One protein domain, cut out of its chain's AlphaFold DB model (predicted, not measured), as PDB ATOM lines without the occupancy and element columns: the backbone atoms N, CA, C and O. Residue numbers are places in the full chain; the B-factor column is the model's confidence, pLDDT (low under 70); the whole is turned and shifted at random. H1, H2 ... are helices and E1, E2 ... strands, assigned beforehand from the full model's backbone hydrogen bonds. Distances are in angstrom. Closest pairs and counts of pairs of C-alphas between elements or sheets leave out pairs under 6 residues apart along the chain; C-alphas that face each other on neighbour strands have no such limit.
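This is residues 56 to 154 of the 290 residues of an uncharacterized protein of Gemella sp. GH3 (UniProt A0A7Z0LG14). Two antiparallel sheets lie face to face as a sandwich: a twisted sheet of four strands in the order E4, E3, E7, E6, and a smaller one in the order E1, E2, E5. A short helix, H1, is on neither sheet and is the element farthest from the mean of the C-alphas, 16.3 A. The 99 printed residues run E1 E2 E3 E4 E5 H1 E6 E7 and are mostly strand. The whole is compact, radius of gyration of the C-alphas 13.1 A, and flat, 37 by 31 by 17 A.

E1, residues 56 to 62, 20.0 A, begins at C-alpha (113.728, 108.453, 197.373). E2 is residues 65 to 72, 22.3 A; E3, 81 to 87, 20.2 A; E4, 90 to 97, 21.1 A; E5, 105 to 111, 19.8 A. H1 is residues 125 to 128. E6, residues 131 to 141, 26.2 A, bends by 73 degrees at residue 134. E7, residues 144 to 153, 28.5 A, ends at C-alpha (111.950, 121.736, 185.435).

In the larger sheet, these backbone atoms of neighbour strands are within hydrogen-bond range: N 84 and O 149 of E3 and E7 at 2.9 A, N 95 and O 83 of E4 and E3 at 2.8 A, and N 148 and O 137 of E7 and E6 at 2.8 A. In the smaller, N 58 and O 69 of the neighbours E1 and E2 are within hydrogen-bond range at 2.9 A, and so are N 68 and O 108 of the neighbours E2 and E5 at 2.8 A. Between the sheets, strands stand at 34 degrees; the closest C-alphas of E1 and E6 are Ile 57 and Lys 137, 6.7 A. H1 is too short for an O i to N i+4 pair.

The C-alphas farthest apart, Arg 76 and Asn 143, are 37.4 A apart. The printed part has no cut. The link E5 to H1 is long, 13 residues. Mean pLDDT of the printed part is 73.1; 41 residues are under 70, among them 114 to 132.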
ATOM      1  N   GLU A  56     113.150 108.767 196.076       84.25
ATOM      2  CA  GLU A  56     113.728 108.453 197.373       84.25
ATOM      3  C   GLU A  56     115.179 108.949 197.407       84.25
ATOM      4  O   GLU A  56     115.940 108.738 196.457       84.25
ATOM      5  N   ILE A  57     115.547 109.621 198.501       86.81
ATOM      6  CA  ILE A  57     116.881 110.185 198.713       86.81
ATOM      7  C   ILE A  57     117.530 109.526 199.928       86.81
ATOM      8  O   ILE A  57     116.995 109.590 201.040       86.81
ATOM      9  N   SER A  58     118.728 108.979 199.737       89.50
ATOM     10  CA  SER A  58     119.613 108.588 200.835       89.50
ATOM     11  C   SER A  58     120.955 109.300 200.726       89.50
ATOM     12  O   SER A  58     121.483 109.507 199.635       89.50
ATOM     13  N   THR A  59     121.483 109.706 201.875       91.38
ATOM     14  CA  THR A  59     122.689 110.524 201.987       91.38
ATOM     15  C   THR A  59     123.650 109.883 202.972       91.38
ATOM     16  O   THR A  59     123.254 109.550 204.089       91.38
ATOM     17  N   GLU A  60     124.913 109.788 202.592       92.25
ATOM     18  CA  GLU A  60     126.019 109.397 203.458       92.25
ATOM     19  C   GLU A  60     127.155 110.404 203.271       92.25
ATOM     20  O   GLU A  60     127.438 110.822 202.153       92.25
ATOM     21  N   VAL A  61     127.800 110.825 204.357       91.00
ATOM     22  CA  VAL A  61     128.919 111.769 204.290       91.00
ATOM     23  C   VAL A  61     130.195 111.052 204.703       91.00
ATOM     24  O   VAL A  61     130.285 110.532 205.812       91.00
ATOM     25  N   ASN A  62     131.195 111.063 203.824       89.69
ATOM     26  CA  ASN A  62     132.500 110.460 204.058       89.69
ATOM     27  C   ASN A  62     133.608 111.426 203.618       89.69
ATOM     28  O   ASN A  62     133.667 111.805 202.453       89.69
ATOM     29  N   ASN A  63     134.480 111.836 204.547       83.38
ATOM     30  CA  ASN A  63     135.692 112.621 204.272       83.38
ATOM     31  C   ASN A  63     135.495 113.795 203.287       83.38
ATOM     32  O   ASN A  63     136.214 113.926 202.298       83.38
ATOM     33  N   ASN A  64     134.535 114.676 203.587       84.94
ATOM     34  CA  ASN A  64     134.154 115.847 202.776       84.94
ATOM     35  C   ASN A  64     133.484 115.531 201.429       84.94
ATOM     36  O   ASN A  64     133.356 116.424 200.592       84.94
ATOM     37  N   THR A  65     133.025 114.302 201.227       83.69
ATOM     38  CA  THR A  65     132.203 113.900 200.086       83.69
ATOM     39  C   THR A  65     130.826 113.477 200.580       83.69
ATOM     40  O   THR A  65     130.706 112.664 201.496       83.69
ATOM     41  N   LEU A  66     129.782 114.030 199.972       85.31
ATOM     42  CA  LEU A  66     128.421 113.528 200.073       85.31
ATOM     43  C   LEU A  66     128.235 112.431 199.026       85.31
ATOM     44  O   LEU A  66     128.320 112.691 197.827       85.31
ATOM     45  N   ILE A  67     127.957 111.221 199.488       87.69
ATOM     46  CA  ILE A  67     127.469 110.112 198.680       87.69
ATOM     47  C   ILE A  67     125.945 110.185 198.719       87.69
ATOM     48  O   ILE A  67     125.312 109.987 199.756       87.69
ATOM     49  N   LEU A  68     125.355 110.495 197.576       84.88
ATOM     50  CA  LEU A  68     123.923 110.632 197.399       84.88
ATOM     51  C   LEU A  68     123.408 109.475 196.549       84.88
ATOM     52  O   LEU A  68     123.850 109.315 195.414       84.88
ATOM     53  N   LYS A  69     122.430 108.718 197.047       88.31
ATOM     54  CA  LYS A  69     121.667 107.784 196.211       88.31
ATOM     55  C   LYS A  69     120.271 108.334 195.984       88.31
ATOM     56  O   LYS A  69     119.526 108.560 196.939       88.31
ATOM     57  N   LEU A  70     119.948 108.538 194.715       83.94
ATOM     58  CA  LEU A  70     118.641 108.948 194.226       83.94
ATOM     59  C   LEU A  70     117.976 107.752 193.567       83.94
ATOM     60  O   LEU A  70     118.544 107.170 192.643       83.94
ATOM     61  N   LYS A  71     116.762 107.417 193.988       83.38
ATOM     62  CA  LYS A  71     115.974 106.350 193.376       83.38
ATOM     63  C   LYS A  71     114.653 106.902 192.872       83.38
ATOM     64  O   LYS A  71     113.866 107.427 193.654       83.38
ATOM     65  N   ASN A  72     114.398 106.758 191.576       78.38
ATOM     66  CA  ASN A  72     113.080 107.019 191.021       78.38
ATOM     67  C   ASN A  72     112.161 105.859 191.417       78.38
ATOM     68  O   ASN A  72     112.277 104.761 190.880       78.38
ATOM     69  N   ILE A  73     111.267 106.094 192.373       77.12
ATOM     70  CA  ILE A  73     110.270 105.114 192.828       77.12
ATOM     71  C   ILE A  73     108.926 105.281 192.103       77.12
ATOM     72  O   ILE A  73     107.971 104.551 192.374       77.12
ATOM     73  N   SER A  74     108.853 106.226 191.162       64.38
ATOM     74  CA  SER A  74     107.732 106.361 190.246       64.38
ATOM     75  C   SER A  74     107.707 105.209 189.244       64.38
ATOM     76  O   SER A  74     108.736 104.729 188.761       64.38
ATOM     77  N   SER A  75     106.498 104.806 188.852       61.62
ATOM     78  CA  SER A  75     106.273 103.790 187.817       61.62
ATOM     79  C   SER A  75     106.574 104.285 186.397       61.62
ATOM     80  O   SER A  75     106.269 103.589 185.432       61.62
ATOM     81  N   ARG A  76     107.098 105.503 186.250       53.88
ATOM     82  CA  ARG A  76     107.353 106.170 184.973       53.88
ATOM     83  C   ARG A  76     108.650 106.973 185.015       53.88
ATOM     84  O   ARG A  76     109.186 107.269 186.082       53.88
ATOM     85  N   GLU A  77     109.113 107.332 183.829       61.19
ATOM     86  CA  GLU A  77     110.195 108.290 183.647       61.19
ATOM     87  C   GLU A  77     109.776 109.671 184.167       61.19
ATOM     88  O   GLU A  77     108.625 110.091 184.001       61.19
ATOM     89  N   LEU A  78     110.707 110.338 184.842       65.25
ATOM     90  CA  LEU A  78     110.595 111.743 185.208       65.25
ATOM     91  C   LEU A  78     111.362 112.557 184.166       65.25
ATOM     92  O   LEU A  78     112.380 112.088 183.655       65.25
ATOM     93  N   ALA A  79     110.859 113.751 183.853       63.28
ATOM     94  CA  ALA A  79     111.517 114.687 182.948       63.28
ATOM     95  C   ALA A  79     112.832 115.208 183.560       63.28
ATOM     96  O   ALA A  79     113.414 114.583 184.447       63.28
ATOM     97  N   ASP A  80     113.325 116.339 183.078       61.19
ATOM     98  CA  ASP A  80     114.602 116.886 183.517       61.19
ATOM     99  C   ASP A  80     114.601 117.212 185.016       61.19
ATOM    100  O   ASP A  80     113.808 118.022 185.506       61.19
ATOM    101  N   VAL A  81     115.487 116.528 185.747       70.38
ATOM    102  CA  VAL A  81     115.650 116.643 187.198       70.38
ATOM    103  C   VAL A  81     116.910 117.440 187.498       70.38
ATOM    104  O   VAL A  81     118.007 117.094 187.058       70.38
ATOM    105  N   VAL A  82     116.761 118.472 188.317       70.69
ATOM    106  CA  VAL A  82     117.860 119.269 188.850       70.69
ATOM    107  C   VAL A  82     118.017 118.978 190.330       70.69
ATOM    108  O   VAL A  82     117.113 119.184 191.145       70.69
ATOM    109  N   LEU A  83     119.194 118.466 190.661       75.75
ATOM    110  CA  LEU A  83     119.641 118.224 192.014       75.75
ATOM    111  C   LEU A  83     120.476 119.413 192.475       75.75
ATOM    112  O   LEU A  83     121.522 119.688 191.893       75.75
ATOM    113  N   GLU A  84     120.090 120.034 193.576       80.38
ATOM    114  CA  GLU A  84     120.922 121.013 194.260       80.38
ATOM    115  C   GLU A  84     121.373 120.476 195.619       80.38
ATOM    116  O   GLU A  84     120.586 119.916 196.382       80.38
ATOM    117  N   VAL A  85     122.650 120.686 195.940       80.56
ATOM    118  CA  VAL A  85     123.221 120.398 197.256       80.56
ATOM    119  C   VAL A  85     123.809 121.666 197.844       80.56
ATOM    120  O   VAL A  85     124.592 122.356 197.186       80.56
ATOM    121  N   GLY A  86     123.482 121.945 199.102       82.88
ATOM    122  CA  GLY A  86     124.035 123.078 199.834       82.88
ATOM    123  C   GLY A  86     124.320 122.784 201.301       82.88
ATOM    124  O   GLY A  86     123.880 121.779 201.857       82.88
ATOM    125  N   VAL A  87     125.102 123.668 201.919       82.56
ATOM    126  CA  VAL A  87     125.468 123.653 203.344       82.56
ATOM    127  C   VAL A  87     125.440 125.089 203.849       82.56
ATOM    128  O   VAL A  87     126.016 125.958 203.189       82.56
ATOM    129  N   LYS A  88     124.792 125.339 205.001       71.56
ATOM    130  CA  LYS A  88     124.757 126.658 205.669       71.56
ATOM    131  C   LYS A  88     124.508 127.803 204.677       71.56
ATOM    132  O   LYS A  88     125.325 128.708 204.503       71.56
ATOM    133  N   ASP A  89     123.409 127.670 203.942       61.44
ATOM    134  CA  ASP A  89     122.875 128.666 203.003       61.44
ATOM    135  C   ASP A  89     123.693 128.896 201.717       61.44
ATOM    136  O   ASP A  89     123.363 129.770 200.917       61.44
ATOM    137  N   SER A  90     124.747 128.109 201.477       63.19
ATOM    138  CA  SER A  90     125.554 128.180 200.252       63.19
ATOM    139  C   SER A  90     125.339 126.959 199.361       63.19
ATOM    140  O   SER A  90     125.472 125.824 199.828       63.19
ATOM    141  N   LYS A  91     125.112 127.181 198.057       67.94
ATOM    142  CA  LYS A  91     125.115 126.102 197.063       67.94
ATOM    143  C   LYS A  91     126.530 125.555 196.878       67.94
ATOM    144  O   LYS A  91     127.485 126.274 196.562       67.94
ATOM    145  N   VAL A  92     126.650 124.250 197.059       73.25
ATOM    146  CA  VAL A  92     127.896 123.486 196.950       73.25
ATOM    147  C   VAL A  92     127.976 122.787 195.598       73.25
ATOM    148  O   VAL A  92     129.051 122.707 195.012       73.25
ATOM    149  N   SER A  93     126.849 122.302 195.079       73.56
ATOM    150  CA  SER A  93     126.797 121.662 193.769       73.56
ATOM    151  C   SER A  93     125.400 121.719 193.178       73.56
ATOM    152  O   SER A  93     124.403 121.760 193.895       73.56
ATOM    153  N   GLU A  94     125.357 121.646 191.856       73.12
ATOM    154  CA  GLU A  94     124.156 121.402 191.074       73.12
ATOM    155  C   GLU A  94     124.451 120.253 190.109       73.12
ATOM    156  O   GLU A  94     125.549 120.181 189.554       73.12
ATOM    157  N   VAL A  95     123.513 119.323 189.955       65.69
ATOM    158  CA  VAL A  95     123.633 118.199 189.027       65.69
ATOM    159  C   VAL A  95     122.365 118.116 188.203       65.69
ATOM    160  O   VAL A  95     121.264 118.016 188.739       65.69
ATOM    161  N   TYR A  96     122.548 118.120 186.890       67.69
ATOM    162  CA  TYR A  96     121.473 117.935 185.934       67.69
ATOM    163  C   TYR A  96     121.341 116.462 185.555       67.69
ATOM    164  O   TYR A  96     122.325 115.808 185.194       67.69
ATOM    165  N   ILE A  97     120.123 115.938 185.627       64.44
ATOM    166  CA  ILE A  97     119.780 114.592 185.189       64.44
ATOM    167  C   ILE A  97     118.696 114.714 184.125       64.44
ATOM    168  O   ILE A  97     117.520 114.874 184.441       64.44
ATOM    169  N   GLU A  98     119.104 114.582 182.865       60.50
ATOM    170  CA  GLU A  98     118.157 114.429 181.765       60.50
ATOM    171  C   GLU A  98     117.403 113.103 181.936       60.50
ATOM    172  O   GLU A  98     118.039 112.068 182.179       60.50
ATOM    173  N   LYS A  99     116.070 113.147 181.815       62.84
ATOM    174  CA  LYS A  99     115.165 111.979 181.778       62.84
ATOM    175  C   LYS A  99     115.500 110.897 182.811       62.84
ATOM    176  O   LYS A  99     116.155 109.884 182.527       62.84
ATOM    177  N   PHE A 100     115.040 111.080 184.047       68.44
ATOM    178  CA  PHE A 100     115.285 110.105 185.106       68.44
ATOM    179  C   PHE A 100     114.343 108.895 184.981       68.44
ATOM    180  O   PHE A 100     113.198 108.913 185.436       68.44
ATOM    181  N   ALA A 101     114.844 107.821 184.363       69.38
ATOM    182  CA  ALA A 101     114.096 106.597 184.075       69.38
ATOM    183  C   ALA A 101     113.398 105.971 185.301       69.38
ATOM    184  O   ALA A 101     113.887 106.039 186.433       69.38
ATOM    185  N   ALA A 102     112.246 105.336 185.056       69.81
ATOM    186  CA  ALA A 102     111.437 104.653 186.070       69.81
ATOM    187  C   ALA A 102     112.243 103.592 186.835       69.81
ATOM    188  O   ALA A 102     113.059 102.891 186.234       69.81
ATOM    189  N   ASN A 103     111.977 103.421 188.134       73.19
ATOM    190  CA  ASN A 103     112.577 102.373 188.980       73.19
ATOM    191  C   ASN A 103     114.117 102.319 188.952       73.19
ATOM    192  O   ASN A 103     114.707 101.279 189.246       73.19
ATOM    193  N   THR A 104     114.768 103.420 188.575       78.69
ATOM    194  CA  THR A 104     116.221 103.485 188.412       78.69
ATOM    195  C   THR A 104     116.855 104.148 189.627       78.69
ATOM    196  O   THR A 104     116.300 105.085 190.200       78.69
ATOM    197  N   GLU A 105     118.037 103.671 190.005       85.44
ATOM    198  CA  GLU A 105     118.861 104.260 191.056       85.44
ATOM    199  C   GLU A 105     120.112 104.901 190.446       85.44
ATOM    200  O   GLU A 105     120.737 104.343 189.541       85.44
ATOM    201  N   LYS A 106     120.483 106.081 190.944       79.06
ATOM    202  CA  LYS A 106     121.736 106.765 190.627       79.06
ATOM    203  C   LYS A 106     122.473 107.094 191.914       79.06
ATOM    204  O   LYS A 106     121.900 107.681 192.826       79.06
ATOM    205  N   THR A 107     123.755 106.745 191.955       84.00
ATOM    206  CA  THR A 107     124.677 107.201 192.999       84.00
ATOM    207  C   THR A 107     125.496 108.365 192.457       84.00
ATOM    208  O   THR A 107     126.011 108.293 191.343       84.00
ATOM    209  N   ILE A 108     125.583 109.441 193.231       80.56
ATOM    210  CA  ILE A 108     126.261 110.686 192.878       80.56
ATOM    211  C   ILE A 108     127.182 111.049 194.038       80.56
ATOM    212  O   ILE A 108     126.752 111.097 195.188       80.56
ATOM    213  N   GLU A 109     128.447 111.317 193.734       81.88
ATOM    214  CA  GLU A 109     129.430 111.772 194.714       81.88
ATOM    215  C   GLU A 109     129.673 113.271 194.544       81.88
ATOM    216  O   GLU A 109     130.028 113.740 193.461       81.88
ATOM    217  N   ILE A 110     129.466 114.035 195.615       79.62
ATOM    218  CA  ILE A 110     129.540 115.496 195.604       79.62
ATOM    219  C   ILE A 110     130.557 115.951 196.637       79.62
ATOM    220  O   ILE A 110     130.433 115.672 197.827       79.62
ATOM    221  N   SER A 111     131.563 116.695 196.191       82.62
ATOM    222  CA  SER A 111     132.563 117.256 197.092       82.62
ATOM    223  C   SER A 111     131.999 118.463 197.848       82.62
ATOM    224  O   SER A 111     131.611 119.455 197.236       82.62
ATOM    225  N   LEU A 112     131.988 118.391 199.180       81.50
ATOM    226  CA  LEU A 112     131.417 119.399 200.078       81.50
ATOM    227  C   LEU A 112     132.377 120.548 200.423       81.50
ATOM    228  O   LEU A 112     131.985 121.516 201.069       81.50
ATOM    229  N   ASN A 113     133.644 120.456 200.016       77.31
ATOM    230  CA  ASN A 113     134.647 121.496 200.268       77.31
ATOM    231  C   ASN A 113     134.664 122.600 199.196       77.31
ATOM    232  O   ASN A 113     135.390 123.586 199.341       77.31
ATOM    233  N   LYS A 114     133.874 122.450 198.127       66.81
ATOM    234  CA  LYS A 114     133.764 123.428 197.047       66.81
ATOM    235  C   LYS A 114     132.535 124.294 197.276       66.81
ATOM    236  O   LYS A 114     131.431 123.788 197.423       66.81
ATOM    237  N   LYS A 115     132.718 125.612 197.281       63.69
ATOM    238  CA  LYS A 115     131.600 126.554 197.174       63.69
ATOM    239  C   LYS A 115     131.427 126.926 195.712       63.69
ATOM    240  O   LYS A 115     132.414 127.219 195.038       63.69
ATOM    241  N   THR A 116     130.189 126.923 195.233       59.81
ATOM    242  CA  THR A 116     129.866 127.463 193.908       59.81
ATOM    243  C   THR A 116     129.372 128.895 194.056       59.81
ATOM    244  O   THR A 116     128.785 129.258 195.070       59.81
ATOM    245  N   THR A 117     129.620 129.728 193.047       51.59
ATOM    246  CA  THR A 117     129.091 131.101 192.974       51.59
ATOM    247  C   THR A 117     127.657 131.153 192.448       51.59
ATOM    248  O   THR A 117     127.083 132.231 192.331       51.59
ATOM    249  N   SER A 118     127.084 130.003 192.091       52.91
ATOM    250  CA  SER A 118     125.758 129.925 191.499       52.91
ATOM    251  C   SER A 118     124.689 130.036 192.586       52.91
ATOM    252  O   SER A 118     124.821 129.462 193.669       52.91
ATOM    253  N   GLN A 119     123.643 130.808 192.300       53.22
ATOM    254  CA  GLN A 119     122.551 131.044 193.236       53.22
ATOM    255  C   GLN A 119     121.783 129.745 193.496       53.22
ATOM    256  O   GLN A 119     121.630 128.903 192.608       53.22
ATOM    257  N   SER A 120     121.348 129.569 194.740       59.25
ATOM    258  CA  SER A 120     120.492 128.455 195.138       59.25
ATOM    259  C   SER A 120     119.075 128.665 194.607       59.25
ATOM    260  O   SER A 120     118.559 129.781 194.686       59.25
ATOM    261  N   ILE A 121     118.430 127.591 194.149       57.59
ATOM    262  CA  ILE A 121     117.004 127.557 193.814       57.59
ATOM    263  C   ILE A 121     116.174 127.980 195.035       57.59
ATOM    264  O   ILE A 121     115.230 128.736 194.872       57.59
ATOM    265  N   ARG A 122     116.549 127.604 196.270       57.41
ATOM    266  CA  ARG A 122     115.835 128.048 197.493       57.41
ATOM    267  C   ARG A 122     115.841 129.556 197.703       57.41
ATOM    268  O   ARG A 122     114.961 130.064 198.383       57.41
ATOM    269  N   ASN A 123     116.846 130.244 197.170       51.56
ATOM    270  CA  ASN A 123     117.124 131.638 197.500       51.56
ATOM    271  C   ASN A 123     116.881 132.575 196.305       51.56
ATOM    272  O   ASN A 123     117.336 133.719 196.335       51.56
ATOM    273  N   ASN A 124     116.218 132.103 195.242       51.00
ATOM    274  CA  ASN A 124     115.914 132.904 194.057       51.00
ATOM    275  C   ASN A 124     114.476 132.667 193.571       51.00
ATOM    276  O   ASN A 124     114.206 131.714 192.843       51.00
ATOM    277  N   ASP A 125     113.580 133.593 193.912       50.28
ATOM    278  CA  ASP A 125     112.149 133.530 193.585       50.28
ATOM    279  C   ASP A 125     111.857 133.472 192.079       50.28
ATOM    280  O   ASP A 125     110.878 132.858 191.656       50.28
ATOM    281  N   THR A 126     112.709 134.080 191.249       46.00
ATOM    282  CA  THR A 126     112.572 134.025 189.789       46.00
ATOM    283  C   THR A 126     112.815 132.608 189.284       46.00
ATOM    284  O   THR A 126     112.072 132.133 188.433       46.00
ATOM    285  N   ILE A 127     113.812 131.923 189.852       48.84
ATOM    286  CA  ILE A 127     114.150 130.543 189.508       48.84
ATOM    287  C   ILE A 127     113.106 129.589 190.093       48.84
ATOM    288  O   ILE A 127     112.633 128.730 189.372       48.84
ATOM    289  N   VAL A 128     112.652 129.755 191.342       55.53
ATOM    290  CA  VAL A 128     111.642 128.864 191.964       55.53
ATOM    291  C   VAL A 128     110.392 128.681 191.096       55.53
ATOM    292  O   VAL A 128     109.810 127.598 191.077       55.53
ATOM    293  N   ASN A 129     109.979 129.704 190.347       54.69
ATOM    294  CA  ASN A 129     108.783 129.626 189.508       54.69
ATOM    295  C   ASN A 129     108.903 128.639 188.340       54.69
ATOM    296  O   ASN A 129     107.876 128.085 187.938       54.69
ATOM    297  N   ASP A 130     110.120 128.378 187.865       55.81
ATOM    298  CA  ASP A 130     110.413 127.483 186.740       55.81
ATOM    299  C   ASP A 130     110.676 126.037 187.185       55.81
ATOM    300  O   ASP A 130     110.789 125.136 186.354       55.81
ATOM    301  N   TYR A 131     110.750 125.789 188.497       57.78
ATOM    302  CA  TYR A 131     111.107 124.494 189.068       57.78
ATOM    303  C   TYR A 131     109.994 123.987 189.983       57.78
ATOM    304  O   TYR A 131     109.306 124.746 190.666       57.78
ATOM    305  N   ARG A 132     109.796 122.673 190.014       66.75
ATOM    306  CA  ARG A 132     108.894 122.018 190.958       66.75
ATOM    307  C   ARG A 132     109.706 121.196 191.941       66.75
ATOM    308  O   ARG A 132     110.448 120.305 191.542       66.75
ATOM    309  N   LEU A 133     109.553 121.481 193.231       70.81
ATOM    310  CA  LEU A 133     110.180 120.688 194.281       70.81
ATOM    311  C   LEU A 133     109.550 119.294 194.328       70.81
ATOM    312  O   LEU A 133     108.343 119.159 194.516       70.81
ATOM    313  N   MET A 134     110.371 118.263 194.152       68.75
ATOM    314  CA  MET A 134     109.943 116.865 194.187       68.75
ATOM    315  C   MET A 134     110.226 116.224 195.541       68.75
ATOM    316  O   MET A 134     109.412 115.446 196.031       68.75
ATOM    317  N   GLU A 135     111.392 116.518 196.119       76.38
ATOM    318  CA  GLU A 135     111.823 115.975 197.404       76.38
ATOM    319  C   GLU A 135     112.930 116.841 198.017       76.38
ATOM    320  O   GLU A 135     113.729 117.461 197.308       76.38
ATOM    321  N   GLU A 136     113.000 116.838 199.345       82.81
ATOM    322  CA  GLU A 136     114.045 117.494 200.116       82.81
ATOM    323  C   GLU A 136     114.627 116.522 201.145       82.81
ATOM    324  O   GLU A 136     113.905 115.801 201.836       82.81
ATOM    325  N   LYS A 137     115.953 116.528 201.294       84.44
ATOM    326  CA  LYS A 137     116.622 115.759 202.341       84.44
ATOM    327  C   LYS A 137     117.671 116.588 203.057       84.44
ATOM    328  O   LYS A 137     118.600 117.099 202.441       84.44
ATOM    329  N   GLU A 138     117.554 116.657 204.375       89.44
ATOM    330  CA  GLU A 138     118.588 117.230 205.228       89.44
ATOM    331  C   GLU A 138     119.677 116.198 205.547       89.44
ATOM    332  O   GLU A 138     119.399 115.008 205.726       89.44
ATOM    333  N   PHE A 139     120.914 116.674 205.666       88.31
ATOM    334  CA  PHE A 139     122.052 115.909 206.172       88.31
ATOM    335  C   PHE A 139     122.912 116.784 207.090       88.31
ATOM    336  O   PHE A 139     122.773 118.005 207.116       88.31
ATOM    337  N   THR A 140     123.820 116.167 207.843       89.44
ATOM    338  CA  THR A 140     124.752 116.888 208.722       89.44
ATOM    339  C   THR A 140     126.165 116.791 208.167       89.44
ATOM    340  O   THR A 140     126.630 115.702 207.837       89.44
ATOM    341  N   TYR A 141     126.869 117.920 208.104       87.44
ATOM    342  CA  TYR A 141     128.273 117.986 207.705       87.44
ATOM    343  C   TYR A 141     129.014 118.998 208.580       87.44
ATOM    344  O   TYR A 141     128.615 120.151 208.654       87.44
ATOM    345  N   ASN A 142     130.083 118.575 209.265       86.00
ATOM    346  CA  ASN A 142     130.891 119.426 210.155       86.00
ATOM    347  C   ASN A 142     130.072 120.242 211.179       86.00
ATOM    348  O   ASN A 142     130.362 121.409 211.424       86.00
ATOM    349  N   ASN A 143     129.057 119.619 211.791       86.06
ATOM    350  CA  ASN A 143     128.093 120.253 212.706       86.06
ATOM    351  C   ASN A 143     127.218 121.349 212.069       86.06
ATOM    352  O   ASN A 143     126.532 122.080 212.780       86.06
ATOM    353  N   GLU A 144     127.207 121.447 210.743       86.06
ATOM    354  CA  GLU A 144     126.330 122.324 209.977       86.06
ATOM    355  C   GLU A 144     125.222 121.502 209.302       86.06
ATOM    356  O   GLU A 144     125.406 120.331 208.950       86.06
ATOM    357  N   LYS A 145     124.052 122.128 209.130       87.19
ATOM    358  CA  LYS A 145     122.953 121.559 208.346       87.19
ATOM    359  C   LYS A 145     123.273 121.702 206.859       87.19
ATOM    360  O   LYS A 145     123.559 122.800 206.372       87.19
ATOM    361  N   GLY A 146     123.216 120.582 206.158       87.81
ATOM    362  CA  GLY A 146     123.226 120.496 204.711       87.81
ATOM    363  C   GLY A 146     121.856 120.100 204.185       87.81
ATOM    364  O   GLY A 146     121.031 119.535 204.907       87.81
ATOM    365  N   TYR A 147     121.622 120.394 202.916       86.81
ATOM    366  CA  TYR A 147     120.385 120.058 202.243       86.81
ATOM    367  C   TYR A 147     120.643 119.501 200.850       86.81
ATOM    368  O   TYR A 147     121.600 119.865 200.165       86.81
ATOM    369  N   VAL A 148     119.734 118.633 200.439       82.88
ATOM    370  CA  VAL A 148     119.587 118.133 199.087       82.88
ATOM    371  C   VAL A 148     118.192 118.504 198.619       82.88
ATOM    372  O   VAL A 148     117.207 118.182 199.279       82.88
ATOM    373  N   LEU A 149     118.118 119.183 197.487       81.31
ATOM    374  CA  LEU A 149     116.887 119.523 196.797       81.31
ATOM    375  C   LEU A 149     116.833 118.741 195.505       81.31
ATOM    376  O   LEU A 149     117.761 118.817 194.703       81.31
ATOM    377  N   VAL A 150     115.734 118.039 195.288       77.38
ATOM    378  CA  VAL A 150     115.448 117.437 193.995       77.38
ATOM    379  C   VAL A 150     114.263 118.164 193.407       77.38
ATOM    380  O   VAL A 150     113.169 118.154 193.967       77.38
ATOM    381  N   THR A 151     114.504 118.814 192.282       71.44
ATOM    382  CA  THR A 151     113.508 119.598 191.565       71.44
ATOM    383  C   THR A 151     113.359 119.059 190.152       71.44
ATOM    384  O   THR A 151     114.316 118.520 189.603       71.44
ATOM    385  N   SER A 152     112.180 119.182 189.558       67.69
ATOM    386  CA  SER A 152     112.005 119.032 188.113       67.69
ATOM    387  C   SER A 152     111.822 120.396 187.470       67.69
ATOM    388  O   SER A 152     111.260 121.304 188.084       67.69
ATOM    389  N   ILE A 153     112.290 120.555 186.234       57.22
ATOM    390  CA  ILE A 153     111.950 121.736 185.435       57.22
ATOM    391  C   ILE A 153     110.457 121.660 185.105       57.22
ATOM    392  O   ILE A 153     109.952 120.604 184.713       57.22
ATOM    393  N   LYS A 154     109.727 122.769 185.258       60.09
ATOM    394  CA  LYS A 154     108.318 122.873 184.856       60.09
ATOM    395  C   LYS A 154     108.195 122.913 183.330       60.09
ATOM    396  O   LYS A 154     107.812 123.919 182.746       60.09
TER     397      LYS A 154